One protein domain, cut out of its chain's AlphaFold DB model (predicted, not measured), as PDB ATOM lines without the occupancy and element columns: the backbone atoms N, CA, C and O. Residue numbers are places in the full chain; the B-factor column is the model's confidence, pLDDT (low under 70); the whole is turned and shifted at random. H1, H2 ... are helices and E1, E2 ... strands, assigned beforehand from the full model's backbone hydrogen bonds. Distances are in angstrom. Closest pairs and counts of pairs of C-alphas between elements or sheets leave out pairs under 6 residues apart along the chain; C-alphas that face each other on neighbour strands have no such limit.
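AT A GLANCE: This is residues 2 to 216 of the 237 residues of an uncharacterized protein of Fervidicola ferrireducens (UniProt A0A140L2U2). A twisted five-stranded sheet has H4 and H5 over one face and H6 over the other, while the very long helix H1 runs beside H4 and sticks out of the body with residues 2 to 12. The printed part has 215 residues with seven named helices and five named strands, in the order H1 H2 E1 E2 H3 H4 E3 H5 E4 E5 H6 H7; the class is mixed, helices and strands. The mixed sheet has the order E1 E2 E5 E3 E4. The whole is compact, with a radius of gyration of the C-alphas of 18.9 A, yet elongated, spanning 67 by 40 by 33 A.

IN THESE COORDINATES: Find C-alpha 53 at (-52.201, 20.986, -13.765), where E1 runs to 57; E2 is residues 63 to 68. E5 is 184 to 190, 19.8 A long, E3 126 to 134, 25.7 A, and E4 168 to 177, 28.0 A. H1 runs from C-alpha 2 at (-6.178, 35.215, 10.240) to residue 38, 54.6 A. H4 is 84 to 106, 34.4 A, H5 147 to 156, 14.3 A, and H6 195 to 205, 14.7 A. H2 is 42 to 46, H3 75 to 79, and H7 212 to 215.

HOW THE PARTS SIT: Look first at hairpin E1 and E2, antiparallel, with N 55 and O 65 at 2.8 A. E2 and E5 are antiparallel, with N 66 and O 187 at 2.8 A; so are E5 and E3, with N 131 and O 186 at 2.8 A. E3 and E4 are parallel, with N 130 and O 172 at 2.8 A; with H5 they form a strand-helix-strand unit, two parallel neighbours joined through a helix, its crossover right-handed. E2, H3, H4 and E3 form a split, right-handed one, with E5 between its strands. H4 is on the sheet over E1 and E2, at a height of 13.0 A. H5 is on the same face, at 9.6 A; H6 is on the opposite face, at 10.6 A. H4 is the hub: it touches H1, at Cys 20 and Ala 89, C-alphas 5.5 A apart, a shallow tilt of 24 degrees, the same way. It touches H5 at Asp 98 and Ser 153, 4.8 A between C-alphas, a steep tilt of 58 degrees, and H3 at Thr 78 and Tyr 90, 5.6 A between C-alphas. H2 is close but not clearly touching H1, with the C-alphas of Ile 37 and Lys 45 7.2 A apart; H7 is not on the sheet. Every O i to N i+4 pair is within hydrogen-bond range in H1, H2, H3, H5 and H6, and 16 of 19 in H4; H7 is too short for one.

THE WHOLE: The C-alphas farthest apart, of Gly 2 and Gln 115, lie 69.6 A apart, and the printed part has no cut. H4 to E3, E3 to H5 and H5 to E4 are long links. Look for pLDDT under 70 at residues 110 to 118, 139 to 146, 167 and 193 to 216.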
ATOM      1  N   GLY A   2      -5.977  34.740  11.622       89.75
ATOM      2  CA  GLY A   2      -6.178  35.215  10.240       89.75
ATOM      3  C   GLY A   2      -6.343  34.120   9.171       89.75
ATOM      4  O   GLY A   2      -7.168  34.274   8.279       89.75
ATOM      5  N   GLU A   3      -5.606  33.011   9.266       88.88
ATOM      6  CA  GLU A   3      -5.671  31.914   8.280       88.88
ATOM      7  C   GLU A   3      -6.954  31.087   8.395       88.88
ATOM      8  O   GLU A   3      -7.656  30.928   7.403       88.88
ATOM      9  N   LEU A   4      -7.326  30.676   9.612       89.75
ATOM     10  CA  LEU A   4      -8.581  29.957   9.875       89.75
ATOM     11  C   LEU A   4      -9.808  30.743   9.386       89.75
ATOM     12  O   LEU A   4     -10.739  30.178   8.818       89.75
ATOM     13  N   ARG A   5      -9.801  32.071   9.567       91.19
ATOM     14  CA  ARG A   5     -10.865  32.941   9.057       91.19
ATOM     15  C   ARG A   5     -10.938  32.914   7.528       91.19
ATOM     16  O   ARG A   5     -12.030  32.791   6.988       91.19
ATOM     17  N   LYS A   6      -9.795  32.996   6.839       89.75
ATOM     18  CA  LYS A   6      -9.739  32.920   5.369       89.75
ATOM     19  C   LYS A   6     -10.208  31.561   4.851       89.75
ATOM     20  O   LYS A   6     -10.927  31.504   3.861       89.75
ATOM     21  N   GLU A   7      -9.827  30.474   5.515       92.50
ATOM     22  CA  GLU A   7     -10.254  29.120   5.148       92.50
ATOM     23  C   GLU A   7     -11.771  28.935   5.300       92.50
ATOM     24  O   GLU A   7     -12.433  28.395   4.406       92.50
ATOM     25  N   LEU A   8     -12.339  29.456   6.391       91.88
ATOM     26  CA  LEU A   8     -13.782  29.458   6.609       91.88
ATOM     27  C   LEU A   8     -14.508  30.294   5.545       91.88
ATOM     28  O   LEU A   8     -15.480  29.823   4.959       91.88
ATOM     29  N   GLU A   9     -14.018  31.501   5.247       89.19
ATOM     30  CA  GLU A   9     -14.578  32.374   4.204       89.19
ATOM     31  C   GLU A   9     -14.555  31.690   2.823       89.19
ATOM     32  O   GLU A   9     -15.556  31.702   2.104       89.19
ATOM     33  N   MET A  10     -13.457  31.008   2.480       88.88
ATOM     34  CA  MET A  10     -13.346  30.230   1.241       88.88
ATOM     35  C   MET A  10     -14.294  29.027   1.198       88.88
ATOM     36  O   MET A  10     -14.818  28.690   0.135       88.88
ATOM     37  N   SER A  11     -14.526  28.371   2.333       90.50
ATOM     38  CA  SER A  11     -15.451  27.236   2.420       90.50
ATOM     39  C   SER A  11     -16.901  27.688   2.259       90.50
ATOM     40  O   SER A  11     -17.640  27.101   1.468       90.50
ATOM     41  N   VAL A  12     -17.288  28.784   2.922       86.44
ATOM     42  CA  VAL A  12     -18.606  29.416   2.746       86.44
ATOM     43  C   VAL A  12     -18.818  29.807   1.284       86.44
ATOM     44  O   VAL A  12     -19.859  29.488   0.714       86.44
ATOM     45  N   TYR A  13     -17.811  30.406   0.644       87.00
ATOM     46  CA  TYR A  13     -17.874  30.759  -0.774       87.00
ATOM     47  C   TYR A  13     -18.166  29.553  -1.678       87.00
ATOM     48  O   TYR A  13     -19.044  29.622  -2.536       87.00
ATOM     49  N   LYS A  14     -17.465  28.429  -1.479       88.50
ATOM     50  CA  LYS A  14     -17.692  27.204  -2.265       88.50
ATOM     51  C   LYS A  14     -19.111  26.658  -2.090       88.50
ATOM     52  O   LYS A  14     -19.705  26.180  -3.057       88.50
ATOM     53  N   ILE A  15     -19.652  26.735  -0.874       87.94
ATOM     54  CA  ILE A  15     -21.023  26.301  -0.576       87.94
ATOM     55  C   ILE A  15     -22.031  27.210  -1.289       87.94
ATOM     56  O   ILE A  15     -22.921  26.706  -1.972       87.94
ATOM     57  N   GLU A  16     -21.876  28.533  -1.191       87.12
ATOM     58  CA  GLU A  16     -22.754  29.499  -1.866       87.12
ATOM     59  C   GLU A  16     -22.761  29.306  -3.391       87.12
ATOM     60  O   GLU A  16     -23.826  29.302  -4.012       87.12
ATOM     61  N   ASP A  17     -21.591  29.082  -3.996       86.94
ATOM     62  CA  ASP A  17     -21.468  28.853  -5.439       86.94
ATOM     63  C   ASP A  17     -22.115  27.531  -5.884       86.94
ATOM     64  O   ASP A  17     -22.762  27.456  -6.932       86.94
ATOM     65  N   SER A  18     -22.006  26.493  -5.049       88.12
ATOM     66  CA  SER A  18     -22.672  25.207  -5.285       88.12
ATOM     67  C   SER A  18     -24.194  25.344  -5.211       88.12
ATOM     68  O   SER A  18     -24.895  24.818  -6.073       88.12
ATOM     69  N   ILE A  19     -24.716  26.105  -4.239       86.44
ATOM     70  CA  ILE A  19     -26.154  26.413  -4.135       86.44
ATOM     71  C   ILE A  19     -26.625  27.185  -5.372       86.44
ATOM     72  O   ILE A  19     -27.647  26.836  -5.962       86.44
ATOM     73  N   CYS A  20     -25.877  28.211  -5.792       86.94
ATOM     74  CA  CYS A  20     -26.191  28.979  -6.996       86.94
ATOM     75  C   CYS A  20     -26.258  28.073  -8.234       86.94
ATOM     76  O   CYS A  20     -27.226  28.130  -8.991       86.94
ATOM     77  N   SER A  21     -25.251  27.217  -8.418       88.50
ATOM     78  CA  SER A  21     -25.182  26.280  -9.542       88.50
ATOM     79  C   SER A  21     -26.353  25.297  -9.528       88.50
ATOM     80  O   SER A  21     -26.990  25.094 -10.557       88.50
ATOM     81  N   LEU A  22     -26.708  24.760  -8.357       88.94
ATOM     82  CA  LEU A  22     -27.847  23.857  -8.203       88.94
ATOM     83  C   LEU A  22     -29.170  24.519  -8.616       88.94
ATOM     84  O   LEU A  22     -29.956  23.910  -9.336       88.94
ATOM     85  N   ILE A  23     -29.411  25.769  -8.209       88.31
ATOM     86  CA  ILE A  23     -30.632  26.511  -8.573       88.31
ATOM     87  C   ILE A  23     -30.726  26.717 -10.090       88.31
ATOM     88  O   ILE A  23     -31.799  26.546 -10.675       88.31
ATOM     89  N   LEU A  24     -29.606  27.054 -10.734       88.56
ATOM     90  CA  LEU A  24     -29.542  27.198 -12.187       88.56
ATOM     91  C   LEU A  24     -29.825  25.861 -12.884       88.56
ATOM     92  O   LEU A  24     -30.708  25.800 -13.738       88.56
ATOM     93  N   CYS A  25     -29.169  24.780 -12.452       89.81
ATOM     94  CA  CYS A  25     -29.388  23.441 -12.998       89.81
ATOM     95  C   CYS A  25     -30.839  22.970 -12.845       89.81
ATOM     96  O   CYS A  25     -31.401  22.437 -13.797       89.81
ATOM     97  N   LEU A  26     -31.468  23.189 -11.684       87.75
ATOM     98  CA  LEU A  26     -32.879  22.850 -11.468       87.75
ATOM     99  C   LEU A  26     -33.795  23.621 -12.423       87.75
ATOM    100  O   LEU A  26     -34.738  23.061 -12.971       87.75
ATOM    101  N   THR A  27     -33.504  24.900 -12.651       86.88
ATOM    102  CA  THR A  27     -34.298  25.733 -13.561       86.88
ATOM    103  C   THR A  27     -34.161  25.269 -15.010       86.88
ATOM    104  O   THR A  27     -35.150  25.235 -15.739       86.88
ATOM    105  N   ASP A  28     -32.960  24.878 -15.439       88.19
ATOM    106  CA  ASP A  28     -32.750  24.336 -16.782       88.19
ATOM    107  C   ASP A  28     -33.370  22.944 -16.945       88.19
ATOM    108  O   ASP A  28     -34.010  22.680 -17.963       88.19
ATOM    109  N   LEU A  29     -33.282  22.088 -15.921       89.38
ATOM    110  CA  LEU A  29     -33.958  20.791 -15.897       89.38
ATOM    111  C   LEU A  29     -35.467  20.943 -16.127       89.38
ATOM    112  O   LEU A  29     -36.045  20.179 -16.895       89.38
ATOM    113  N   GLU A  30     -36.103  21.950 -15.527       88.25
ATOM    114  CA  GLU A  30     -37.531  22.216 -15.733       88.25
ATOM    115  C   GLU A  30     -37.870  22.659 -17.160       88.25
ATOM    116  O   GLU A  30     -38.927  22.296 -17.682       88.25
ATOM    117  N   LYS A  31     -36.968  23.375 -17.845       87.06
ATOM    118  CA  LYS A  31     -37.148  23.700 -19.271       87.06
ATOM    119  C   LYS A  31     -37.121  22.438 -20.131       87.06
ATOM    120  O   LYS A  31     -38.005  22.259 -20.967       87.06
ATOM    121  N   TYR A  32     -36.156  21.545 -19.896       88.38
ATOM    122  CA  TYR A  32     -36.075  20.264 -20.606       88.38
ATOM    123  C   TYR A  32     -37.273  19.367 -20.299       88.38
ATOM    124  O   TYR A  32     -37.864  18.777 -21.202       88.38
ATOM    125  N   ARG A  33     -37.677  19.298 -19.027       89.38
ATOM    126  CA  ARG A  33     -38.849  18.540 -18.592       89.38
ATOM    127  C   ARG A  33     -40.113  19.029 -19.294       89.38
ATOM    128  O   ARG A  33     -40.893  18.209 -19.772       89.38
ATOM    129  N   ARG A  34     -40.300  20.346 -19.407       86.19
ATOM    130  CA  ARG A  34     -41.408  20.934 -20.168       86.19
ATOM    131  C   ARG A  34     -41.377  20.514 -21.633       86.19
ATOM    132  O   ARG A  34     -42.411  20.131 -22.171       86.19
ATOM    133  N   GLU A  35     -40.213  20.576 -22.276       88.50
ATOM    134  CA  GLU A  35     -40.069  20.152 -23.670       88.50
ATOM    135  C   GLU A  35     -40.456  18.678 -23.846       88.50
ATOM    136  O   GLU A  35     -41.218  18.352 -24.754       88.50
ATOM    137  N   LEU A  36     -40.020  17.798 -22.940       88.25
ATOM    138  CA  LEU A  36     -40.414  16.387 -22.936       88.25
ATOM    139  C   LEU A  36     -41.929  16.221 -22.769       88.25
ATOM    140  O   LEU A  36     -42.560  15.567 -23.594       88.25
ATOM    141  N   ILE A  37     -42.528  16.866 -21.763       87.75
ATOM    142  CA  ILE A  37     -43.977  16.817 -21.503       87.75
ATOM    143  C   ILE A  37     -44.779  17.313 -22.710       87.75
ATOM    144  O   ILE A  37     -45.839  16.768 -23.007       87.75
ATOM    145  N   SER A  38     -44.294  18.332 -23.424       85.56
ATOM    146  CA  SER A  38     -44.988  18.881 -24.595       85.56
ATOM    147  C   SER A  38     -45.126  17.880 -25.748       85.56
ATOM    148  O   SER A  38     -46.011  18.045 -26.585       85.56
ATOM    149  N   ARG A  39     -44.282  16.840 -25.772       89.00
ATOM    150  CA  ARG A  39     -44.290  15.774 -26.782       89.00
ATOM    151  C   ARG A  39     -45.185  14.591 -26.407       89.00
ATOM    152  O   ARG A  39     -45.430  13.754 -27.268       89.00
ATOM    153  N   LEU A  40     -45.637  14.517 -25.156       88.00
ATOM    154  CA  LEU A  40     -46.492  13.438 -24.666       88.00
ATOM    155  C   LEU A  40     -47.951  13.656 -25.068       88.00
ATOM    156  O   LEU A  40     -48.440  14.793 -25.103       88.00
ATOM    157  N   ASP A  41     -48.662  12.558 -25.304       87.94
ATOM    158  CA  ASP A  41     -50.098  12.589 -25.538       87.94
ATOM    159  C   ASP A  41     -50.905  12.774 -24.236       87.94
ATOM    160  O   ASP A  41     -50.380  12.823 -23.120       87.94
ATOM    161  N   TYR A  42     -52.225  12.918 -24.369       82.12
ATOM    162  CA  TYR A  42     -53.116  13.133 -23.226       82.12
ATOM    163  C   TYR A  42     -53.128  11.960 -22.228       82.12
ATOM    164  O   TYR A  42     -53.195  12.183 -21.019       82.12
ATOM    165  N   ARG A  43     -53.064  10.711 -22.708       83.62
ATOM    166  CA  ARG A  43     -53.083   9.522 -21.841       83.62
ATOM    167  C   ARG A  43     -51.781   9.409 -21.062       83.62
ATOM    168  O   ARG A  43     -51.823   9.177 -19.857       83.62
ATOM    169  N   GLU A  44     -50.655   9.634 -21.729       87.56
ATOM    170  CA  GLU A  44     -49.330   9.652 -21.113       87.56
ATOM    171  C   GLU A  44     -49.241  10.742 -20.041       87.56
ATOM    172  O   GLU A  44     -48.843  10.466 -18.911       87.56
ATOM    173  N   LYS A  45     -49.704  11.963 -20.346       85.44
ATOM    174  CA  LYS A  45     -49.750  13.070 -19.377       85.44
ATOM    175  C   LYS A  45     -50.597  12.749 -18.149       85.44
ATOM    176  O   LYS A  45     -50.226  13.124 -17.039       85.44
ATOM    177  N   ASN A  46     -51.718  12.050 -18.308       81.62
ATOM    178  CA  ASN A  46     -52.577  11.675 -17.181       81.62
ATOM    179  C   ASN A  46     -51.942  10.655 -16.232       81.62
ATOM    180  O   ASN A  46     -52.285  10.648 -15.054       81.62
ATOM    181  N   GLY A  47     -50.982   9.856 -16.702       83.56
ATOM    182  CA  GLY A  47     -50.205   8.955 -15.849       83.56
ATOM    183  C   GLY A  47     -49.144   9.653 -14.989       83.56
ATOM    184  O   GLY A  47     -48.597   9.038 -14.076       83.56
ATOM    185  N   ILE A  48     -48.832  10.926 -15.254       86.19
ATOM    186  CA  ILE A  48     -47.776  11.660 -14.548       86.19
ATOM    187  C   ILE A  48     -48.385  12.408 -13.358       86.19
ATOM    188  O   ILE A  48     -49.009  13.462 -13.511       86.19
ATOM    189  N   THR A  49     -48.164  11.880 -12.155       82.06
ATOM    190  CA  THR A  49     -48.609  12.487 -10.888       82.06
ATOM    191  C   THR A  49     -47.852  13.770 -10.553       82.06
ATOM    192  O   THR A  49     -48.413  14.694  -9.976       82.06
ATOM    193  N   SER A  50     -46.592  13.871 -10.977       86.25
ATOM    194  CA  SER A  50     -45.759  15.059 -10.778       86.25
ATOM    195  C   SER A  50     -46.046  16.185 -11.777       86.25
ATOM    196  O   SER A  50     -45.359  17.206 -11.751       86.25
ATOM    197  N   LEU A  51     -47.020  16.031 -12.676       90.50
ATOM    198  CA  LEU A  51     -47.342  17.027 -13.695       90.50
ATOM    199  C   LEU A  51     -48.070  18.230 -13.090       90.50
ATOM    200  O   LEU A  51     -49.005  18.069 -12.309       90.50
ATOM    201  N   GLU A  52     -47.673  19.438 -13.487       93.06
ATOM    202  CA  GLU A  52     -48.410  20.651 -13.144       93.06
ATOM    203  C   GLU A  52     -49.741  20.693 -13.906       93.06
ATOM    204  O   GLU A  52     -49.764  20.492 -15.124       93.06
ATOM    205  N   ARG A  53     -50.840  20.983 -13.203       91.62
ATOM    206  CA  ARG A  53     -52.201  20.986 -13.765       91.62
ATOM    207  C   ARG A  53     -52.941  22.252 -13.379       91.62
ATOM    208  O   ARG A  53     -52.722  22.791 -12.296       91.62
ATOM    209  N   ALA A  54     -53.831  22.714 -14.247       91.88
ATOM    210  CA  ALA A  54     -54.743  23.803 -13.932       91.88
ATOM    211  C   ALA A  54     -56.192  23.382 -14.170       91.88
ATOM    212  O   ALA A  54     -56.474  22.572 -15.045       91.88
ATOM    213  N   TYR A  55     -57.110  23.985 -13.427       88.25
ATOM    214  CA  TYR A  55     -58.546  23.761 -13.504       88.25
ATOM    215  C   TYR A  55     -59.250  25.109 -13.519       88.25
ATOM    216  O   TYR A  55     -58.992  25.956 -12.663       88.25
ATOM    217  N   PHE A  56     -60.138  25.326 -14.485       88.06
ATOM    218  CA  PHE A  56     -60.806  26.615 -14.654       88.06
ATOM    219  C   PHE A  56     -62.330  26.493 -14.633       88.06
ATOM    220  O   PHE A  56     -62.918  25.660 -15.323       88.06
ATOM    221  N   ASN A  57     -62.966  27.382 -13.872       83.94
ATOM    222  CA  ASN A  57     -64.405  27.566 -13.806       83.94
ATOM    223  C   ASN A  57     -64.773  28.994 -14.213       83.94
ATOM    224  O   ASN A  57     -64.329  29.961 -13.592       83.94
ATOM    225  N   LEU A  58     -65.639  29.116 -15.218       83.94
ATOM    226  CA  LEU A  58     -66.182  30.403 -15.659       83.94
ATOM    227  C   LEU A  58     -67.438  30.823 -14.874       83.94
ATOM    228  O   LEU A  58     -67.836  31.983 -14.940       83.94
ATOM    229  N   GLY A  59     -68.089  29.893 -14.165       79.94
ATOM    230  CA  GLY A  59     -69.294  30.188 -13.386       79.94
ATOM    231  C   GLY A  59     -69.004  31.112 -12.202       79.94
ATOM    232  O   GLY A  59     -67.848  31.237 -11.828       79.94
ATOM    233  N   PRO A  60     -70.018  31.750 -11.596       77.81
ATOM    234  CA  PRO A  60     -69.809  32.589 -10.428       77.81
ATOM    235  C   PRO A  60     -69.518  31.737  -9.169       77.81
ATOM    236  O   PRO A  60     -70.316  30.858  -8.833       77.81
ATOM    237  N   PRO A  61     -68.420  32.010  -8.447       80.44
ATOM    238  CA  PRO A  61     -67.374  32.958  -8.810       80.44
ATOM    239  C   PRO A  61     -66.360  32.320  -9.762       80.44
ATOM    240  O   PRO A  61     -66.049  31.123  -9.677       80.44
ATOM    241  N   LYS A  62     -65.842  33.147 -10.672       86.69
ATOM    242  CA  LYS A  62     -64.814  32.724 -11.615       86.69
ATOM    243  C   LYS A  62     -63.599  32.265 -10.817       86.69
ATOM    244  O   LYS A  62     -63.158  32.978  -9.916       86.69
ATOM    245  N   LEU A  63     -63.081  31.086 -11.144       87.88
ATOM    246  CA  LEU A  63     -62.033  30.418 -10.379       87.88
ATOM    247  C   LEU A  63     -61.022  29.772 -11.319       87.88
ATOM    248  O   LEU A  63     -61.389  29.045 -12.239       87.88
ATOM    249  N   LEU A  64     -59.746  29.989 -11.034       91.31
ATOM    250  CA  LEU A  64     -58.637  29.218 -11.567       91.31
ATOM    251  C   LEU A  64     -57.925  28.546 -10.396       91.31
ATOM    252  O   LEU A  64     -57.496  29.224  -9.470       91.31
ATOM    253  N   TYR A  65     -57.784  27.230 -10.460       91.50
ATOM    254  CA  TYR A  65     -56.974  26.437  -9.546       91.50
ATOM    255  C   TYR A  65     -55.752  25.910 -10.298       91.50
ATOM    256  O   TYR A  65     -55.883  25.385 -11.397       91.50
ATOM    257  N   ILE A  66     -54.564  26.070  -9.730       93.19
ATOM    258  CA  ILE A  66     -53.291  25.600 -10.272       93.19
ATOM    259  C   ILE A  66     -52.641  24.701  -9.222       93.19
ATOM    260  O   ILE A  66     -52.401  25.132  -8.094       93.19
ATOM    261  N   LEU A  67     -52.315  23.475  -9.617       92.31
ATOM    262  CA  LEU A  67     -51.572  22.505  -8.827       92.31
ATOM    263  C   LEU A  67     -50.134  22.416  -9.346       92.31
ATOM    264  O   LEU A  67     -49.891  22.070 -10.503       92.31
ATOM    265  N   VAL A  68     -49.179  22.678  -8.458       92.75
ATOM    266  CA  VAL A  68     -47.748  22.470  -8.681       92.75
ATOM    267  C   VAL A  68     -47.273  21.419  -7.675       92.75
ATOM    268  O   VAL A  68     -47.121  21.732  -6.496       92.75
ATOM    269  N   PRO A  69     -47.006  20.169  -8.084       90.88
ATOM    270  CA  PRO A  69     -46.649  19.075  -7.169       90.88
ATOM    271  C   PRO A  69     -45.160  19.109  -6.773       90.88
ATOM    272  O   PRO A  69     -44.503  18.084  -6.630       90.88
ATOM    273  N   THR A  70     -44.598  20.314  -6.676       87.88
ATOM    274  CA  THR A  70     -43.236  20.590  -6.217       87.88
ATOM    275  C   THR A  70     -43.206  21.970  -5.560       87.88
ATOM    276  O   THR A  70     -44.043  22.825  -5.845       87.88
ATOM    277  N   ILE A  71     -42.228  22.207  -4.688       82.81
ATOM    278  CA  ILE A  71     -41.997  23.515  -4.059       82.81
ATOM    279  C   ILE A  71     -40.721  24.114  -4.665       82.81
ATOM    280  O   ILE A  71     -39.749  23.377  -4.860       82.81
ATOM    281  N   PRO A  72     -40.681  25.425  -4.956       76.38
ATOM    282  CA  PRO A  72     -39.474  26.080  -5.462       76.38
ATOM    283  C   PRO A  72     -38.290  26.015  -4.477       76.38
ATOM    284  O   PRO A  72     -38.455  25.780  -3.269       76.38
ATOM    285  N   PRO A  73     -37.084  26.364  -4.953       77.75
ATOM    286  CA  PRO A  73     -36.012  26.812  -4.075       77.75
ATOM    287  C   PRO A  73     -36.459  28.018  -3.230       77.75
ATOM    288  O   PRO A  73     -37.154  28.912  -3.716       77.75
ATOM    289  N   SER A  74     -36.038  28.070  -1.964       77.62
ATOM    290  CA  SER A  74     -36.335  29.210  -1.085       77.62
ATOM    291  C   SER A  74     -35.636  30.481  -1.575       77.62
ATOM    292  O   SER A  74     -34.417  30.505  -1.779       77.62
ATOM    293  N   LEU A  75     -36.403  31.565  -1.707       79.38
ATOM    294  CA  LEU A  75     -35.909  32.877  -2.104       79.38
ATOM    295  C   LEU A  75     -34.918  33.426  -1.074       79.38
ATOM    296  O   LEU A  75     -33.917  34.031  -1.453       79.38
ATOM    297  N   ASN A  76     -35.116  33.139   0.216       79.25
ATOM    298  CA  ASN A  76     -34.185  33.556   1.267       79.25
ATOM    299  C   ASN A  76     -32.778  33.010   1.058       79.25
ATOM    300  O   ASN A  76     -31.807  33.704   1.353       79.25
ATOM    301  N   HIS A  77     -32.649  31.789   0.536       76.75
ATOM    302  CA  HIS A  77     -31.331  31.265   0.205       76.75
ATOM    303  C   HIS A  77     -30.694  32.076  -0.917       76.75
ATOM    304  O   HIS A  77     -29.538  32.448  -0.771       76.75
ATOM    305  N   THR A  78     -31.450  32.448  -1.957       78.69
ATOM    306  CA  THR A  78     -30.926  33.292  -3.046       78.69
ATOM    307  C   THR A  78     -30.561  34.706  -2.601       78.69
ATOM    308  O   THR A  78     -29.546  35.228  -3.044       78.69
ATOM    309  N   LEU A  79     -31.333  35.314  -1.695       81.12
ATOM    310  CA  LEU A  79     -31.081  36.673  -1.202       81.12
ATOM    311  C   LEU A  79     -29.861  36.757  -0.276       81.12
ATOM    312  O   LEU A  79     -29.262  37.820  -0.141       81.12
ATOM    313  N   ARG A  80     -29.482  35.645   0.363       81.25
ATOM    314  CA  ARG A  80     -28.284  35.566   1.216       81.25
ATOM    315  C   ARG A  80     -26.989  35.424   0.420       81.25
ATOM    316  O   ARG A  80     -25.919  35.619   0.990       81.25
ATOM    317  N   LEU A  81     -27.079  35.094  -0.866       82.31
ATOM    318  CA  LEU A  81     -25.932  34.924  -1.743       82.31
ATOM    319  C   LEU A  81     -25.285  36.284  -2.056       82.31
ATOM    320  O   LEU A  81     -25.948  37.197  -2.542       82.31
ATOM    321  N   LYS A  82     -23.975  36.424  -1.817       79.38
ATOM    322  CA  LYS A  82     -23.327  37.756  -1.804       79.38
ATOM    323  C   LYS A  82     -22.613  38.165  -3.092       79.38
ATOM    324  O   LYS A  82     -22.295  39.338  -3.267       79.38
ATOM    325  N   MET A  83     -22.322  37.225  -3.988       78.56
ATOM    326  CA  MET A  83     -21.519  37.508  -5.180       78.56
ATOM    327  C   MET A  83     -22.358  38.085  -6.326       78.56
ATOM    328  O   MET A  83     -23.493  37.655  -6.524       78.56
ATOM    329  N   PRO A  84     -21.790  38.962  -7.176       78.38
ATOM    330  CA  PRO A  84     -22.509  39.542  -8.314       78.38
ATOM    331  C   PRO A  84     -23.129  38.508  -9.261       78.38
ATOM    332  O   PRO A  84     -24.229  38.718  -9.767       78.38
ATOM    333  N   LYS A  85     -22.458  37.367  -9.482       77.56
ATOM    334  CA  LYS A  85     -22.979  36.262 -10.305       77.56
ATOM    335  C   LYS A  85     -24.208  35.581  -9.690       77.56
ATOM    336  O   LYS A  85     -25.024  35.030 -10.416       77.56
ATOM    337  N   HIS A  86     -24.406  35.669  -8.376       81.81
ATOM    338  CA  HIS A  86     -25.539  35.040  -7.703       81.81
ATOM    339  C   HIS A  86     -26.884  35.722  -8.021       81.81
ATOM    340  O   HIS A  86     -27.935  35.122  -7.812       81.81
ATOM    341  N   ARG A  87     -26.876  36.917  -8.638       81.12
ATOM    342  CA  ARG A  87     -28.088  37.554  -9.189       81.12
ATOM    343  C   ARG A  87     -28.844  36.648 -10.167       81.12
ATOM    344  O   ARG A  87     -30.064  36.737 -10.266       81.12
ATOM    345  N   TYR A  88     -28.131  35.758 -10.864       86.44
ATOM    346  CA  TYR A  88     -28.746  34.805 -11.782       86.44
ATOM    347  C   TYR A  88     -29.580  33.754 -11.044       86.44
ATOM    348  O   TYR A  88     -30.596  33.329 -11.581       86.44
ATOM    349  N   ALA A  89     -29.219  33.385  -9.808       86.19
ATOM    350  CA  ALA A  89     -30.004  32.454  -8.995       86.19
ATOM    351  C   ALA A  89     -31.374  33.045  -8.635       86.19
ATOM    352  O   ALA A  89     -32.389  32.363  -8.730       86.19
ATOM    353  N   TYR A  90     -31.415  34.335  -8.290       86.12
ATOM    354  CA  TYR A  90     -32.668  35.047  -8.033       86.12
ATOM    355  C   TYR A  90     -33.574  35.050  -9.272       86.12
ATOM    356  O   TYR A  90     -34.727  34.624  -9.207       86.12
ATOM    357  N   SER A  91     -33.041  35.460 -10.430       88.56
ATOM    358  CA  SER A  91     -33.793  35.432 -11.692       88.56
ATOM    359  C   SER A  91     -34.229  34.019 -12.087       88.56
ATOM    360  O   SER A  91     -35.304  33.853 -12.657       88.56
ATOM    361  N   ALA A  92     -33.429  33.001 -11.770       89.44
ATOM    362  CA  ALA A  92     -33.753  31.607 -12.038       89.44
ATOM    363  C   ALA A  92     -34.940  31.113 -11.197       89.44
ATOM    364  O   ALA A  92     -35.828  30.471 -11.747       89.44
ATOM    365  N   VAL A  93     -35.040  31.499  -9.918       87.56
ATOM    366  CA  VAL A  93     -36.229  31.201  -9.095       87.56
ATOM    367  C   VAL A  93     -37.494  31.836  -9.686       87.56
ATOM    368  O   VAL A  93     -38.536  31.188  -9.748       87.56
ATOM    369  N   PHE A  94     -37.418  33.071 -10.188       89.75
ATOM    370  CA  PHE A  94     -38.552  33.706 -10.877       89.75
ATOM    371  C   PHE A  94     -38.908  32.994 -12.189       89.75
ATOM    372  O   PHE A  94     -40.084  32.794 -12.490       89.75
ATOM    373  N   ALA A  95     -37.908  32.574 -12.965       90.44
ATOM    374  CA  ALA A  95     -38.131  31.805 -14.188       90.44
ATOM    375  C   ALA A  95     -38.731  30.417 -13.905       90.44
ATOM    376  O   ALA A  95     -39.538  29.924 -14.695       90.44
ATOM    377  N   TRP A  96     -38.365  29.800 -12.779       90.94
ATOM    378  CA  TRP A  96     -38.953  28.550 -12.312       90.94
ATOM    379  C   TRP A  96     -40.455  28.725 -12.058       90.94
ATOM    380  O   TRP A  96     -41.248  27.954 -12.592       90.94
ATOM    381  N   TRP A  97     -40.851  29.786 -11.344       89.56
ATOM    382  CA  TRP A  97     -42.259  30.113 -11.086       89.56
ATOM    383  C   TRP A  97     -43.082  30.256 -12.360       89.56
ATOM    384  O   TRP A  97     -44.116  29.602 -12.514       89.56
ATOM    385  N   ASP A  98     -42.581  31.067 -13.286       91.94
ATOM    386  CA  ASP A  98     -43.233  31.293 -14.570       91.94
ATOM    387  C   ASP A  98     -43.371  29.987 -15.356       91.94
ATOM    388  O   ASP A  98     -44.430  29.702 -15.907       91.94
ATOM    389  N   THR A  99     -42.334  29.143 -15.343       91.88
ATOM    390  CA  THR A  99     -42.361  27.838 -16.015       91.88
ATOM    391  C   THR A  99     -43.426  26.922 -15.415       91.88
ATOM    392  O   THR A  99     -44.194  26.330 -16.167       91.88
ATOM    393  N   LYS A 100     -43.530  26.828 -14.084       92.25
ATOM    394  CA  LYS A 100     -44.524  25.969 -13.419       92.25
ATOM    395  C   LYS A 100     -45.956  26.413 -13.683       92.25
ATOM    396  O   LYS A 100     -46.789  25.590 -14.056       92.25
ATOM    397  N   ILE A 101     -46.233  27.708 -13.534       92.50
ATOM    398  CA  ILE A 101     -47.566  28.264 -13.790       92.50
ATOM    399  C   ILE A 101     -47.925  28.102 -15.267       92.50
ATOM    400  O   ILE A 101     -49.020  27.647 -15.585       92.50
ATOM    401  N   LYS A 102     -46.991  28.393 -16.177       92.12
ATOM    402  CA  LYS A 102     -47.215  28.205 -17.609       92.12
ATOM    403  C   LYS A 102     -47.485  26.741 -17.965       92.12
ATOM    404  O   LYS A 102     -48.418  26.477 -18.714       92.12
ATOM    405  N   ASN A 103     -46.729  25.797 -17.401       91.19
ATOM    406  CA  ASN A 103     -46.961  24.366 -17.609       91.19
ATOM    407  C   ASN A 103     -48.346  23.942 -17.121       91.19
ATOM    408  O   ASN A 103     -49.048  23.233 -17.835       91.19
ATOM    409  N   ALA A 104     -48.762  24.402 -15.937       92.44
ATOM    410  CA  ALA A 104     -50.095  24.116 -15.418       92.44
ATOM    411  C   ALA A 104     -51.190  24.602 -16.376       92.44
ATOM    412  O   ALA A 104     -52.128  23.866 -16.666       92.44
ATOM    413  N   LEU A 105     -51.045  25.819 -16.909       91.25
ATOM    414  CA  LEU A 105     -51.982  26.407 -17.870       91.25
ATOM    415  C   LEU A 105     -51.968  25.695 -19.233       91.25
ATOM    416  O   LEU A 105     -53.009  25.575 -19.872       91.25
ATOM    417  N   GLU A 106     -50.813  25.194 -19.677       88.12
ATOM    418  CA  GLU A 106     -50.695  24.350 -20.878       88.12
ATOM    419  C   GLU A 106     -51.350  22.970 -20.678       88.12
ATOM    420  O   GLU A 106     -51.808  22.361 -21.646       88.12
ATOM    421  N   ASN A 107     -51.456  22.504 -19.430       87.62
ATOM    422  CA  ASN A 107     -52.185  21.298 -19.027       87.62
ATOM    423  C   ASN A 107     -53.512  21.651 -18.330       87.62
ATOM    424  O   ASN A 107     -53.881  21.048 -17.320       87.62
ATOM    425  N   LEU A 108     -54.216  22.656 -18.856       87.88
ATOM    426  CA  LEU A 108     -55.526  23.048 -18.353       87.88
ATOM    427  C   LEU A 108     -56.551  21.930 -18.585       87.88
ATOM    428  O   LEU A 108     -56.913  21.617 -19.722       87.88
ATOM    429  N   GLU A 109     -57.077  21.391 -17.494       81.38
ATOM    430  CA  GLU A 109     -58.207  20.477 -17.473       81.38
ATOM    431  C   GLU A 109     -59.497  21.273 -17.280       81.38
ATOM    432  O   GLU A 109     -59.681  22.001 -16.302       81.38
ATOM    433  N   ASN A 110     -60.422  21.139 -18.228       69.50
ATOM    434  CA  ASN A 110     -61.746  21.734 -18.107       69.50
ATOM    435  C   ASN A 110     -62.812  20.635 -18.139       69.50
ATOM    436  O   ASN A 110     -63.248  20.248 -19.224       69.50
ATOM    437  N   PRO A 111     -63.251  20.128 -16.974       56.69
ATOM    438  CA  PRO A 111     -64.223  19.039 -16.920       56.69
ATOM    439  C   PRO A 111     -65.631  19.448 -17.383       56.69
ATOM    440  O   PRO A 111     -66.471  18.576 -17.579       56.69
ATOM    441  N   ARG A 112     -65.926  20.750 -17.550       56.84
ATOM    442  CA  ARG A 112     -67.281  21.237 -17.885       56.84
ATOM    443  C   ARG A 112     -67.401  21.938 -19.235       56.84
ATOM    444  O   ARG A 112     -68.511  22.051 -19.743       56.84
ATOM    445  N   PHE A 113     -66.303  22.408 -19.822       55.88
ATOM    446  CA  PHE A 113     -66.346  23.199 -21.048       55.88
ATOM    447  C   PHE A 113     -65.169  22.873 -21.976       55.88
ATOM    448  O   PHE A 113     -64.160  23.580 -22.004       55.88
ATOM    449  N   GLU A 114     -65.318  21.829 -22.795       58.53
ATOM    450  CA  GLU A 114     -64.320  21.451 -23.811       58.53
ATOM    451  C   GLU A 114     -63.993  22.590 -24.796       58.53
ATOM    452  O   GLU A 114     -62.892  22.647 -25.341       58.53
ATOM    453  N   GLN A 115     -64.920  23.535 -24.979       56.09
ATOM    454  CA  GLN A 115     -64.775  24.706 -25.851       56.09
ATOM    455  C   GLN A 115     -63.746  25.747 -25.372       56.09
ATOM    456  O   GLN A 115     -63.385  26.631 -26.143       56.09
ATOM    457  N   PHE A 116     -63.253  25.652 -24.130       58.28
ATOM    458  CA  PHE A 116     -62.225  26.552 -23.582       58.28
ATOM    459  C   PHE A 116     -60.867  25.864 -23.379       58.28
ATOM    460  O   PHE A 116     -60.065  26.319 -22.562       58.28
ATOM    461  N   LYS A 117     -60.588  24.764 -24.098       63.47
ATOM    462  CA  LYS A 117     -59.282  24.086 -24.038       63.47
ATOM    463  C   LYS A 117     -58.144  25.090 -24.271       63.47
ATOM    464  O   LYS A 117     -57.996  25.631 -25.361       63.47
ATOM    465  N   GLY A 118     -57.355  25.329 -23.224       67.31
ATOM    466  CA  GLY A 118     -56.159  26.172 -23.258       67.31
ATOM    467  C   GLY A 118     -56.380  27.685 -23.146       67.31
ATOM    468  O   GLY A 118     -55.407  28.422 -23.284       67.31
ATOM    469  N   PHE A 119     -57.600  28.176 -22.885       80.62
ATOM    470  CA  PHE A 119     -57.833  29.613 -22.684       80.62
ATOM    471  C   PHE A 119     -58.486  29.920 -21.336       80.62
ATOM    472  O   PHE A 119     -59.584  29.454 -21.031       80.62
ATOM    473  N   VAL A 120     -57.828  30.785 -20.562       86.88
ATOM    474  CA  VAL A 120     -58.351  31.359 -19.321       86.88
ATOM    475  C   VAL A 120     -58.522  32.865 -19.538       86.88
ATOM    476  O   VAL A 120     -57.520  33.564 -19.692       86.88
ATOM    477  N   PRO A 121     -59.755  33.404 -19.570       88.88
ATOM    478  CA  PRO A 121     -59.945  34.843 -19.682       88.88
ATOM    479  C   PRO A 121     -59.359  35.554 -18.453       88.88
ATOM    480  O   PRO A 121     -59.529  35.057 -17.334       88.88
ATOM    481  N   PRO A 122     -58.761  36.747 -18.608       91.69
ATOM    482  CA  PRO A 122     -58.138  37.463 -17.502       91.69
ATOM    483  C   PRO A 122     -59.150  37.826 -16.415       91.69
ATOM    484  O   PRO A 122     -60.313  38.123 -16.702       91.69
ATOM    485  N   PHE A 123     -58.702  37.807 -15.166       90.88
ATOM    486  CA  PHE A 123     -59.454  38.231 -13.995       90.88
ATOM    487  C   PHE A 123     -59.431  39.766 -13.906       90.88
ATOM    488  O   PHE A 123     -58.387  40.405 -14.044       90.88
ATOM    489  N   SER A 124     -60.610  40.351 -13.732       87.38
ATOM    490  CA  SER A 124     -60.880  41.781 -13.588       87.38
ATOM    491  C   SER A 124     -60.563  42.285 -12.180       87.38
ATOM    492  O   SER A 124     -59.967  43.350 -12.045       87.38
ATOM    493  N   LYS A 125     -60.902  41.487 -11.160       87.38
ATOM    494  CA  LYS A 125     -60.503  41.670  -9.764       87.38
ATOM    495  C   LYS A 125     -60.130  40.310  -9.185       87.38
ATOM    496  O   LYS A 125     -60.996  39.486  -8.926       87.38
ATOM    497  N   ALA A 126     -58.838  40.063  -9.043       88.56
ATOM    498  CA  ALA A 126     -58.278  38.808  -8.587       88.56
ATOM    499  C   ALA A 126     -57.965  38.854  -7.093       88.56
ATOM    500  O   ALA A 126     -57.303  39.774  -6.600       88.56
ATOM    501  N   ILE A 127     -58.378  37.806  -6.392       88.50
ATOM    502  CA  ILE A 127     -57.820  37.436  -5.099       88.50
ATOM    503  C   ILE A 127     -57.066  36.132  -5.289       88.50
ATOM    504  O   ILE A 127     -57.588  35.189  -5.885       88.50
ATOM    505  N   VAL A 128     -55.820  36.113  -4.825       89.12
ATOM    506  CA  VAL A 128     -54.929  34.967  -4.963       89.12
ATOM    507  C   VAL A 128     -54.726  34.326  -3.602       89.12
ATOM    508  O   VAL A 128     -54.262  34.973  -2.667       89.12
ATOM    509  N   PHE A 129     -55.066  33.049  -3.491       88.00
ATOM    510  CA  PHE A 129     -54.771  32.232  -2.322       88.00
ATOM    511  C   PHE A 129     -53.746  31.172  -2.702       88.00
ATOM    512  O   PHE A 129     -53.914  30.468  -3.694       88.00
ATOM    513  N   VAL A 130     -52.679  31.072  -1.922       87.44
ATOM    514  CA  VAL A 130     -51.611  30.100  -2.120       87.44
ATOM    515  C   VAL A 130     -51.506  29.239  -0.883       87.44
ATOM    516  O   VAL A 130     -51.253  29.734   0.216       87.44
ATOM    517  N   LYS A 131     -51.657  27.937  -1.083       86.81
ATOM    518  CA  LYS A 131     -51.423  26.934  -0.061       86.81
ATOM    519  C   LYS A 131     -50.191  26.118  -0.413       86.81
ATOM    520  O   LYS A 131     -50.027  25.691  -1.552       86.81
ATOM    521  N   VAL A 132     -49.331  25.893   0.570       87.12
ATOM    522  CA  VAL A 132     -48.170  25.011   0.452       87.12
ATOM    523  C   VAL A 132     -48.287  23.903   1.480       87.12
ATOM    524  O   VAL A 132     -48.423  24.172   2.672       87.12
ATOM    525  N   THR A 133     -48.194  22.667   1.014       88.06
ATOM    526  CA  THR A 133     -48.121  21.477   1.856       88.06
ATOM    527  C   THR A 133     -46.677  20.991   1.847       88.06
ATOM    528  O   THR A 133     -46.152  20.614   0.794       88.06
ATOM    529  N   PHE A 134     -46.023  21.035   3.007       86.50
ATOM    530  CA  PHE A 134     -44.673  20.509   3.210       86.50
ATOM    531  C   PHE A 134     -44.716  19.079   3.762       86.50
ATOM    532  O   PHE A 134     -45.656  18.746   4.481       86.50
ATOM    533  N   PRO A 135     -43.697  18.249   3.495       86.69
ATOM    534  CA  PRO A 135     -43.573  16.940   4.121       86.69
ATOM    535  C   PRO A 135     -43.270  17.068   5.624       86.69
ATOM    536  O   PRO A 135     -42.737  18.102   6.040       86.69
ATOM    537  N   PRO A 136     -43.527  16.027   6.439       83.75
ATOM    538  CA  PRO A 136     -43.374  16.056   7.899       83.75
ATOM    539  C   PRO A 136     -42.033  16.593   8.410       83.75
ATOM    540  O   PRO A 136     -41.965  17.226   9.461       83.75
ATOM    541  N   GLN A 137     -40.949  16.344   7.674       81.94
ATOM    542  CA  GLN A 137     -39.585  16.705   8.066       81.94
ATOM    543  C   GLN A 137     -39.189  18.120   7.627       81.94
ATOM    544  O   GLN A 137     -38.068  18.556   7.896       81.94
ATOM    545  N   ARG A 138     -40.074  18.844   6.931       78.12
ATOM    546  CA  ARG A 138     -39.806  20.183   6.413       78.12
ATOM    547  C   ARG A 138     -40.842  21.164   6.937       78.12
ATOM    548  O   ARG A 138     -42.040  20.998   6.765       78.12
ATOM    549  N   THR A 139     -40.351  22.260   7.489       69.94
ATOM    550  CA  THR A 139     -41.148  23.458   7.738       69.94
ATOM    551  C   THR A 139     -40.540  24.616   6.959       69.94
ATOM    552  O   THR A 139     -39.354  24.613   6.611       69.94
ATOM    553  N   GLY A 140     -41.356  25.601   6.613       67.81
ATOM    554  CA  GLY A 140     -40.868  26.801   5.957       67.81
ATOM    555  C   GLY A 140     -41.959  27.842   5.821       67.81
ATOM    556  O   GLY A 140     -43.100  27.509   5.512       67.81
ATOM    557  N   ASP A 141     -41.585  29.100   6.021       69.44
ATOM    558  CA  ASP A 141     -42.516  30.214   5.862       69.44
ATOM    559  C   ASP A 141     -42.785  30.487   4.378       69.44
ATOM    560  O   ASP A 141     -41.899  30.328   3.534       69.44
ATOM    561  N   LEU A 142     -44.022  30.861   4.047       67.50
ATOM    562  CA  LEU A 142     -44.491  30.993   2.663       67.50
ATOM    563  C   LEU A 142     -43.983  32.269   1.971       67.50
ATOM    564  O   LEU A 142     -43.785  32.286   0.756       67.50
ATOM    565  N   ASP A 143     -43.712  33.320   2.742       64.56
ATOM    566  CA  ASP A 143     -43.063  34.557   2.288       64.56
ATOM    567  C   ASP A 143     -41.667  34.294   1.694       64.56
ATOM    568  O   ASP A 143     -41.272  34.934   0.713       64.56
ATOM    569  N   ASN A 144     -40.988  33.249   2.172       66.56
ATOM    570  CA  ASN A 144     -39.725  32.762   1.623       66.56
ATOM    571  C   ASN A 144     -39.854  32.196   0.202       66.56
ATOM    572  O   ASN A 144     -38.835  31.921  -0.431       66.56
ATOM    573  N   TYR A 145     -41.072  32.006  -0.310       61.34
ATOM    574  CA  TYR A 145     -41.342  31.371  -1.599       61.34
ATOM    575  C   TYR A 145     -42.016  32.309  -2.610       61.34
ATOM    576  O   TYR A 145     -42.569  31.857  -3.603       61.34
ATOM    577  N   ALA A 146     -41.839  33.622  -2.441       67.69
ATOM    578  CA  ALA A 146     -41.981  34.610  -3.510       67.69
ATOM    579  C   ALA A 146     -43.421  34.867  -4.003       67.69
ATOM    580  O   ALA A 146     -43.729  34.703  -5.184       67.69
ATOM    581  N   VAL A 147     -44.253  35.437  -3.121       80.12
ATOM    582  CA  VAL A 147     -45.537  36.091  -3.462       80.12
ATOM    583  C   VAL A 147     -45.437  36.893  -4.762       80.12
ATOM    584  O   VAL A 147     -46.223  36.706  -5.689       80.12
ATOM    585  N   LYS A 148     -44.405  37.739  -4.861       83.19
ATOM    586  CA  LYS A 148     -44.151  38.561  -6.045       83.19
ATOM    587  C   LYS A 148     -43.918  37.734  -7.311       83.19
ATOM    588  O   LYS A 148     -44.454  38.082  -8.351       83.19
ATOM    589  N   ALA A 149     -43.170  36.635  -7.233       87.50
ATOM    590  CA  ALA A 149     -42.901  35.807  -8.405       87.50
ATOM    591  C   ALA A 149     -44.167  35.109  -8.918       87.50
ATOM    592  O   ALA A 149     -44.346  34.997 -10.129       87.50
ATOM    593  N   ILE A 150     -45.068  34.694  -8.019       89.31
ATOM    594  CA  ILE A 150     -46.375  34.139  -8.391       89.31
ATOM    595  C   ILE A 150     -47.212  35.205  -9.103       89.31
ATOM    596  O   ILE A 150     -47.700  34.960 -10.203       89.31
ATOM    597  N   VAL A 151     -47.329  36.403  -8.523       90.19
ATOM    598  CA  VAL A 151     -48.089  37.519  -9.116       90.19
ATOM    599  C   VAL A 151     -47.522  37.924 -10.481       90.19
ATOM    600  O   VAL A 151     -48.271  37.994 -11.457       90.19
ATOM    601  N   ASP A 152     -46.202  38.102 -10.583       91.50
ATOM    602  CA  ASP A 152     -45.515  38.428 -11.837       91.50
ATOM    603  C   ASP A 152     -45.764  37.348 -12.904       91.50
ATOM    604  O   ASP A 152     -46.011  37.663 -14.070       91.50
ATOM    605  N   SER A 153     -45.765  36.071 -12.509       93.12
ATOM    606  CA  SER A 153     -46.045  34.947 -13.410       93.12
ATOM    607  C   SER A 153     -47.505  34.924 -13.865       93.12
ATOM    608  O   SER A 153     -47.773  34.728 -15.051       93.12
ATOM    609  N   LEU A 154     -48.466  35.176 -12.970       93.75
ATOM    610  CA  LEU A 154     -49.885  35.279 -13.331       93.75
ATOM    611  C   LEU A 154     -50.130  36.432 -14.315       93.75
ATOM    612  O   LEU A 154     -50.875  36.265 -15.281       93.75
ATOM    613  N   LYS A 155     -49.468  37.576 -14.111       93.50
ATOM    614  CA  LYS A 155     -49.516  38.730 -15.022       93.50
ATOM    615  C   LYS A 155     -48.902  38.399 -16.379       93.50
ATOM    616  O   LYS A 155     -49.524  38.617 -17.416       93.50
ATOM    617  N   LYS A 156     -47.704  37.806 -16.387       94.00
ATOM    618  CA  LYS A 156     -46.994  37.406 -17.612       94.00
ATOM    619  C   LYS A 156     -47.784  36.396 -18.448       94.00
ATOM    620  O   LYS A 156     -47.750  36.465 -19.673       94.00
ATOM    621  N   ASN A 157     -48.534  35.506 -17.798       92.69
ATOM    622  CA  ASN A 157     -49.410  34.530 -18.452       92.69
ATOM    623  C   ASN A 157     -50.843  35.054 -18.679       92.69
ATOM    624  O   ASN A 157     -51.738  34.274 -18.989       92.69
ATOM    625  N   SER A 158     -51.072  36.370 -18.565       93.56
ATOM    626  CA  SER A 158     -52.358  37.037 -18.842       93.56
ATOM    627  C   SER A 158     -53.548  36.531 -18.012       93.56
ATOM    628  O   SER A 158     -54.700  36.708 -18.407       93.56
ATOM    629  N   ILE A 159     -53.291  35.936 -16.844       93.81
ATOM    630  CA  ILE A 159     -54.340  35.535 -15.897       93.81
ATOM    631  C   ILE A 159     -54.881  36.759 -15.161       93.81
ATOM    632  O   ILE A 159     -56.084  36.870 -14.952       93.81
ATOM    633  N   ILE A 160     -54.015  37.708 -14.819       92.81
ATOM    634  CA  ILE A 160     -54.394  39.028 -14.302       92.81
ATOM    635  C   ILE A 160     -53.853  40.099 -15.245       92.81
ATOM    636  O   ILE A 160     -52.788  39.926 -15.837       92.81
ATOM    637  N   LYS A 161     -54.587  41.204 -15.414       87.75
ATOM    638  CA  LYS A 161     -54.156  42.291 -16.312       87.75
ATOM    639  C   LYS A 161     -53.023  43.132 -15.722       87.75
ATOM    640  O   LYS A 161     -52.173  43.613 -16.466       87.75
ATOM    641  N   ASP A 162     -53.029  43.323 -14.406       84.06
ATOM    642  CA  ASP A 162     -52.056  44.133 -13.677       84.06
ATOM    643  C   ASP A 162     -51.996  43.705 -12.202       84.06
ATOM    644  O   ASP A 162     -52.882  42.993 -11.729       84.06
ATOM    645  N   ASP A 163     -50.969  44.149 -11.481       78.88
ATOM    646  CA  ASP A 163     -50.738  43.878 -10.052       78.88
ATOM    647  C   ASP A 163     -51.107  45.063  -9.140       78.88
ATOM    648  O   ASP A 163     -50.848  45.050  -7.938       78.88
ATOM    649  N   ASN A 164     -51.742  46.097  -9.698       83.62
ATOM    650  CA  ASN A 164     -52.238  47.232  -8.928       83.62
ATOM    651  C   ASN A 164     -53.486  46.861  -8.098       83.62
ATOM    652  O   ASN A 164     -54.217  45.932  -8.433       83.62
ATOM    653  N   ALA A 165     -53.783  47.639  -7.053       73.69
ATOM    654  CA  ALA A 165     -54.869  47.351  -6.107       73.69
ATOM    655  C   ALA A 165     -56.293  47.340  -6.712       73.69
ATOM    656  O   ALA A 165     -57.230  46.872  -6.061       73.69
ATOM    657  N   GLN A 166     -56.485  47.863  -7.931       71.06
ATOM    658  CA  GLN A 166     -57.774  47.803  -8.631       71.06
ATOM    659  C   GLN A 166     -58.021  46.420  -9.243       71.06
ATOM    660  O   GLN A 166     -59.174  46.015  -9.374       71.06
ATOM    661  N   ILE A 167     -56.949  45.710  -9.608       68.31
ATOM    662  CA  ILE A 167     -56.998  44.410 -10.288       68.31
ATOM    663  C   ILE A 167     -56.574  43.280  -9.348       68.31
ATOM    664  O   ILE A 167     -57.184  42.220  -9.369       68.31
ATOM    665  N   PHE A 168     -55.575  43.491  -8.498       76.50
ATOM    666  CA  PHE A 168     -55.087  42.524  -7.525       76.50
ATOM    667  C   PHE A 168     -55.448  42.987  -6.114       76.50
ATOM    668  O   PHE A 168     -54.874  43.944  -5.597       76.50
ATOM    669  N   HIS A 169     -56.432  42.337  -5.502       73.56
ATOM    670  CA  HIS A 169     -57.004  42.827  -4.250       73.56
ATOM    671  C   HIS A 169     -56.286  42.272  -3.017       73.56
ATOM    672  O   HIS A 169     -55.917  43.034  -2.127       73.56
ATOM    673  N   THR A 170     -56.059  40.955  -2.985       74.44
ATOM    674  CA  THR A 170     -55.524  40.269  -1.804       74.44
ATOM    675  C   THR A 170     -54.648  39.089  -2.207       74.44
ATOM    676  O   THR A 170     -54.988  38.343  -3.128       74.44
ATOM    677  N   PHE A 171     -53.555  38.894  -1.467       78.62
ATOM    678  CA  PHE A 171     -52.790  37.651  -1.441       78.62
ATOM    679  C   PHE A 171     -52.957  36.983  -0.079       78.62
ATOM    680  O   PHE A 171     -52.661  37.595   0.948       78.62
ATOM    681  N   LEU A 172     -53.410  35.738  -0.064       77.81
ATOM    682  CA  LEU A 172     -53.527  34.934   1.143       77.81
ATOM    683  C   LEU A 172     -52.576  33.743   1.045       77.81
ATOM    684  O   LEU A 172     -52.497  33.088   0.010       77.81
ATOM    685  N   ALA A 173     -51.859  33.474   2.127       79.38
ATOM    686  CA  ALA A 173     -50.851  32.430   2.209       79.38
ATOM    687  C   ALA A 173     -51.203  31.459   3.335       79.38
ATOM    688  O   ALA A 173     -51.453  31.895   4.458       79.38
ATOM    689  N   GLN A 174     -51.163  30.160   3.057       81.12
ATOM    690  CA  GLN A 174     -51.268  29.122   4.074       81.12
ATOM    691  C   GLN A 174     -50.176  28.075   3.879       81.12
ATOM    692  O   GLN A 174     -49.993  27.543   2.789       81.12
ATOM    693  N   SER A 175     -49.471  27.743   4.952       81.81
ATOM    694  CA  SER A 175     -48.597  26.574   5.002       81.81
ATOM    695  C   SER A 175     -49.224  25.508   5.887       81.81
ATOM    696  O   SER A 175     -49.733  25.822   6.963       81.81
ATOM    697  N   GLU A 176     -49.135  24.255   5.472       84.94
ATOM    698  CA  GLU A 176     -49.449  23.107   6.316       84.94
ATOM    699  C   GLU A 176     -48.346  22.053   6.216       84.94
ATOM    700  O   GLU A 176     -47.593  22.002   5.240       84.94
ATOM    701  N   VAL A 177     -48.272  21.205   7.236       84.25
ATOM    702  CA  VAL A 177     -47.476  19.980   7.203       84.25
ATOM    703  C   VAL A 177     -48.420  18.858   6.786       84.25
ATOM    704  O   VAL A 177     -49.446  18.652   7.432       84.25
ATOM    705  N   GLY A 178     -48.116  18.203   5.672       82.75
ATOM    706  CA  GLY A 178     -48.865  17.059   5.171       82.75
ATOM    707  C   GLY A 178     -48.413  15.750   5.812       82.75
ATOM    708  O   GLY A 178     -47.352  15.672   6.426       82.75
ATOM    709  N   ASP A 179     -49.207  14.703   5.607       82.62
ATOM    710  CA  ASP A 179     -48.929  13.356   6.127       82.62
ATOM    711  C   ASP A 179     -48.025  12.516   5.204       82.62
ATOM    712  O   ASP A 179     -47.702  11.369   5.517       82.62
ATOM    713  N   SER A 180     -47.651  13.046   4.036       81.19
ATOM    714  CA  SER A 180     -46.833  12.358   3.034       81.19
ATOM    715  C   SER A 180     -45.485  13.045   2.824       81.19
ATOM    716  O   SER A 180     -45.308  14.222   3.117       81.19
ATOM    717  N   GLU A 181     -44.537  12.313   2.239       81.94
ATOM    718  CA  GLU A 181     -43.235  12.848   1.809       81.94
ATOM    719  C   GLU A 181     -43.343  13.825   0.622       81.94
ATOM    720  O   GLU A 181     -42.347  14.395   0.171       81.94
ATOM    721  N   GLU A 182     -44.545  14.028   0.082       84.12
ATOM    722  CA  GLU A 182     -44.752  14.861  -1.090       84.12
ATOM    723  C   GLU A 182     -44.951  16.327  -0.715       84.12
ATOM    724  O   GLU A 182     -45.681  16.699   0.201       84.12
ATOM    725  N   SER A 183     -44.295  17.180  -1.489       87.06
ATOM    726  CA  SER A 183     -44.419  18.625  -1.409       87.06
ATOM    727  C   SER A 183     -45.336  19.109  -2.519       87.06
ATOM    728  O   SER A 183     -45.089  18.796  -3.682       87.06
ATOM    729  N   LYS A 184     -46.334  19.935  -2.209       89.69
ATOM    730  CA  LYS A 184     -47.169  20.553  -3.245       89.69
ATOM    731  C   LYS A 184     -47.504  21.996  -2.928       89.69
ATOM    732  O   LYS A 184     -47.531  22.415  -1.772       89.69
ATOM    733  N   MET A 185     -47.783  22.737  -3.985       90.12
ATOM    734  CA  MET A 185     -48.364  24.058  -3.926       90.12
ATOM    735  C   MET A 185     -49.663  24.087  -4.720       90.12
ATOM    736  O   MET A 185     -49.772  23.544  -5.817       90.12
ATOM    737  N   GLU A 186     -50.625  24.784  -4.149       91.19
ATOM    738  CA  GLU A 186     -51.947  25.018  -4.687       91.19
ATOM    739  C   GLU A 186     -52.159  26.529  -4.791       91.19
ATOM    740  O   GLU A 186     -52.010  27.246  -3.802       91.19
ATOM    741  N   ILE A 187     -52.480  27.026  -5.983       92.06
ATOM    742  CA  ILE A 187     -52.725  28.449  -6.238       92.06
ATOM    743  C   ILE A 187     -54.155  28.595  -6.737       92.06
ATOM    744  O   ILE A 187     -54.541  27.992  -7.735       92.06
ATOM    745  N   PHE A 188     -54.933  29.428  -6.064       90.88
ATOM    746  CA  PHE A 188     -56.310  29.740  -6.412       90.88
ATOM    747  C   PHE A 188     -56.387  31.212  -6.793       90.88
ATOM    748  O   PHE A 188     -55.903  32.063  -6.052       90.88
ATOM    749  N   VAL A 189     -57.001  31.516  -7.931       91.81
ATOM    750  CA  VAL A 189     -57.299  32.879  -8.385       91.81
ATOM    751  C   VAL A 189     -58.810  33.000  -8.526       91.81
ATOM    752  O   VAL A 189     -59.412  32.219  -9.262       91.81
ATOM    753  N   VAL A 190     -59.429  33.946  -7.816       89.19
ATOM    754  CA  VAL A 190     -60.895  34.095  -7.748       89.19
ATOM    755  C   VAL A 190     -61.364  35.533  -7.973       89.19
ATOM    756  O   VAL A 190     -60.684  36.470  -7.560       89.19
ATOM    757  N   GLU A 191     -62.539  35.700  -8.596       86.62
ATOM    758  CA  GLU A 191     -63.263  36.986  -8.713       86.62
ATOM    759  C   GLU A 191     -64.426  37.101  -7.703       86.62
ATOM    760  O   GLU A 191     -65.581  37.260  -8.097       86.62
ATOM    761  N   ASP A 192     -64.170  36.985  -6.395       75.25
ATOM    762  CA  ASP A 192     -65.185  37.233  -5.347       75.25
ATOM    763  C   ASP A 192     -64.520  37.637  -4.029       75.25
ATOM    764  O   ASP A 192     -63.566  36.994  -3.607       75.25
ATOM    765  N   GLU A 193     -65.029  38.678  -3.366       66.12
ATOM    766  CA  GLU A 193     -64.511  39.191  -2.088       66.12
ATOM    767  C   GLU A 193     -64.825  38.276  -0.891       66.12
ATOM    768  O   GLU A 193     -64.169  38.367   0.147       66.12
ATOM    769  N   ARG A 194     -65.768  37.334  -1.025       66.81
ATOM    770  CA  ARG A 194     -66.159  36.364   0.020       66.81
ATOM    771  C   ARG A 194     -65.230  35.147   0.062       66.81
ATOM    772  O   ARG A 194     -65.657  33.995   0.123       66.81
ATOM    773  N   VAL A 195     -63.934  35.418  -0.005       63.69
ATOM    774  CA  VAL A 195     -62.864  34.451  -0.274       63.69
ATOM    775  C   VAL A 195     -62.791  33.337   0.759       63.69
ATOM    776  O   VAL A 195     -62.583  32.192   0.384       63.69
ATOM    777  N   SER A 196     -62.974  33.630   2.049       55.75
ATOM    778  CA  SER A 196     -62.850  32.629   3.117       55.75
ATOM    779  C   SER A 196     -63.939  31.558   3.041       55.75
ATOM    780  O   SER A 196     -63.637  30.364   3.046       55.75
ATOM    781  N   ASP A 197     -65.195  31.985   2.901       63.31
ATOM    782  CA  ASP A 197     -66.345  31.084   2.794       63.31
ATOM    783  C   ASP A 197     -66.286  30.309   1.478       63.31
ATOM    784  O   ASP A 197     -66.621  29.124   1.420       63.31
ATOM    785  N   PHE A 198     -65.801  30.966   0.422       63.81
ATOM    786  CA  PHE A 198     -65.636  30.346  -0.878       63.81
ATOM    787  C   PHE A 198     -64.497  29.321  -0.905       63.81
ATOM    788  O   PHE A 198     -64.718  28.225  -1.399       63.81
ATOM    789  N   ILE A 199     -63.320  29.598  -0.336       64.12
ATOM    790  CA  ILE A 199     -62.201  28.640  -0.283       64.12
ATOM    791  C   ILE A 199     -62.577  27.409   0.542       64.12
ATOM    792  O   ILE A 199     -62.348  26.287   0.093       64.12
ATOM    793  N   ALA A 200     -63.209  27.591   1.707       63.00
ATOM    794  CA  ALA A 200     -63.710  26.471   2.503       63.00
ATOM    795  C   ALA A 200     -64.719  25.622   1.706       63.00
ATOM    796  O   ALA A 200     -64.695  24.391   1.766       63.00
ATOM    797  N   LYS A 201     -65.565  26.273   0.899       65.12
ATOM    798  CA  LYS A 201     -66.504  25.615  -0.011       65.12
ATOM    799  C   LYS A 201     -65.811  24.929  -1.198       65.12
ATOM    800  O   LYS A 201     -66.197  23.814  -1.521       65.12
ATOM    801  N   ILE A 202     -64.771  25.513  -1.803       64.12
ATOM    802  CA  ILE A 202     -63.951  24.872  -2.849       64.12
ATOM    803  C   ILE A 202     -63.312  23.599  -2.294       64.12
ATOM    804  O   ILE A 202     -63.433  22.540  -2.901       64.12
ATOM    805  N   TYR A 203     -62.651  23.671  -1.137       63.50
ATOM    806  CA  TYR A 203     -62.015  22.490  -0.554       63.50
ATOM    807  C   TYR A 203     -63.030  21.385  -0.260       63.50
ATOM    808  O   TYR A 203     -62.708  20.211  -0.396       63.50
ATOM    809  N   LYS A 204     -64.265  21.746   0.094       64.69
ATOM    810  CA  LYS A 204     -65.322  20.777   0.374       64.69
ATOM    811  C   LYS A 204     -65.991  20.209  -0.885       64.69
ATOM    812  O   LYS A 204     -66.232  19.016  -0.934       64.69
ATOM    813  N   GLU A 205     -66.303  21.038  -1.881       59.19
ATOM    814  CA  GLU A 205     -67.152  20.664  -3.029       59.19
ATOM    815  C   GLU A 205     -66.368  20.423  -4.329       59.19
ATOM    816  O   GLU A 205     -66.823  19.693  -5.204       59.19
ATOM    817  N   TRP A 206     -65.202  21.052  -4.497       54.38
ATOM    818  CA  TRP A 206     -64.399  20.969  -5.723       54.38
ATOM    819  C   TRP A 206     -63.280  19.931  -5.650       54.38
ATOM    820  O   TRP A 206     -62.954  19.356  -6.687       54.38
ATOM    821  N   LEU A 207     -62.734  19.618  -4.465       59.75
ATOM    822  CA  LEU A 207     -61.872  18.433  -4.321       59.75
ATOM    823  C   LEU A 207     -62.635  17.148  -4.682       59.75
ATOM    824  O   LEU A 207     -62.054  16.234  -5.241       59.75
ATOM    825  N   GLU A 208     -63.948  17.087  -4.472       54.22
ATOM    826  CA  GLU A 208     -64.759  15.946  -4.924       54.22
ATOM    827  C   GLU A 208     -64.884  15.859  -6.461       54.22
ATOM    828  O   GLU A 208     -65.211  14.802  -6.998       54.22
ATOM    829  N   LEU A 209     -64.623  16.959  -7.181       45.56
ATOM    830  CA  LEU A 209     -64.689  17.050  -8.647       45.56
ATOM    831  C   LEU A 209     -63.325  16.884  -9.330       45.56
ATOM    832  O   LEU A 209     -63.274  16.618 -10.533       45.56
ATOM    833  N   ILE A 210     -62.230  17.064  -8.591       55.12
ATOM    834  CA  ILE A 210     -60.884  16.746  -9.066       55.12
ATOM    835  C   ILE A 210     -60.730  15.221  -8.963       55.12
ATOM    836  O   ILE A 210     -61.017  14.654  -7.909       55.12
ATOM    837  N   PRO A 211     -60.296  14.524 -10.027       53.06
ATOM    838  CA  PRO A 211     -60.179  13.072  -9.984       53.06
ATOM    839  C   PRO A 211     -59.321  12.597  -8.802       53.06
ATOM    840  O   PRO A 211     -58.250  13.153  -8.559       53.06
ATOM    841  N   GLU A 212     -59.754  11.547  -8.087       50.12
ATOM    842  CA  GLU A 212     -59.069  11.079  -6.866       50.12
ATOM    843  C   GLU A 212     -57.569  10.822  -7.073       50.12
ATOM    844  O   GLU A 212     -56.787  11.093  -6.165       50.12
ATOM    845  N   TYR A 213     -57.154  10.383  -8.269       52.97
ATOM    846  CA  TYR A 213     -55.749  10.122  -8.610       52.97
ATOM    847  C   TYR A 213     -54.855  11.376  -8.614       52.97
ATOM    848  O   TYR A 213     -53.633  11.255  -8.573       52.97
ATOM    849  N   VAL A 214     -55.449  12.572  -8.673       50.62
ATOM    850  CA  VAL A 214     -54.749  13.864  -8.590       50.62
ATOM    851  C   VAL A 214     -54.602  14.313  -7.131       50.62
ATOM    852  O   VAL A 214     -53.622  14.966  -6.781       50.62
ATOM    853  N   ILE A 215     -55.555  13.958  -6.260       49.69
ATOM    854  CA  ILE A 215     -55.584  14.387  -4.848       49.69
ATOM    855  C   ILE A 215     -54.824  13.415  -3.951       49.69
ATOM    856  O   ILE A 215     -54.114  13.830  -3.034       49.69
ATOM    857  N   LYS A 216     -54.999  12.120  -4.206       51.16
ATOM    858  CA  LYS A 216     -54.298  11.021  -3.560       51.16
ATOM    859  C   LYS A 216     -53.497  10.344  -4.667       51.16
ATOM    860  O   LYS A 216     -54.086   9.555  -5.407       51.16
TER     861      LYS A 216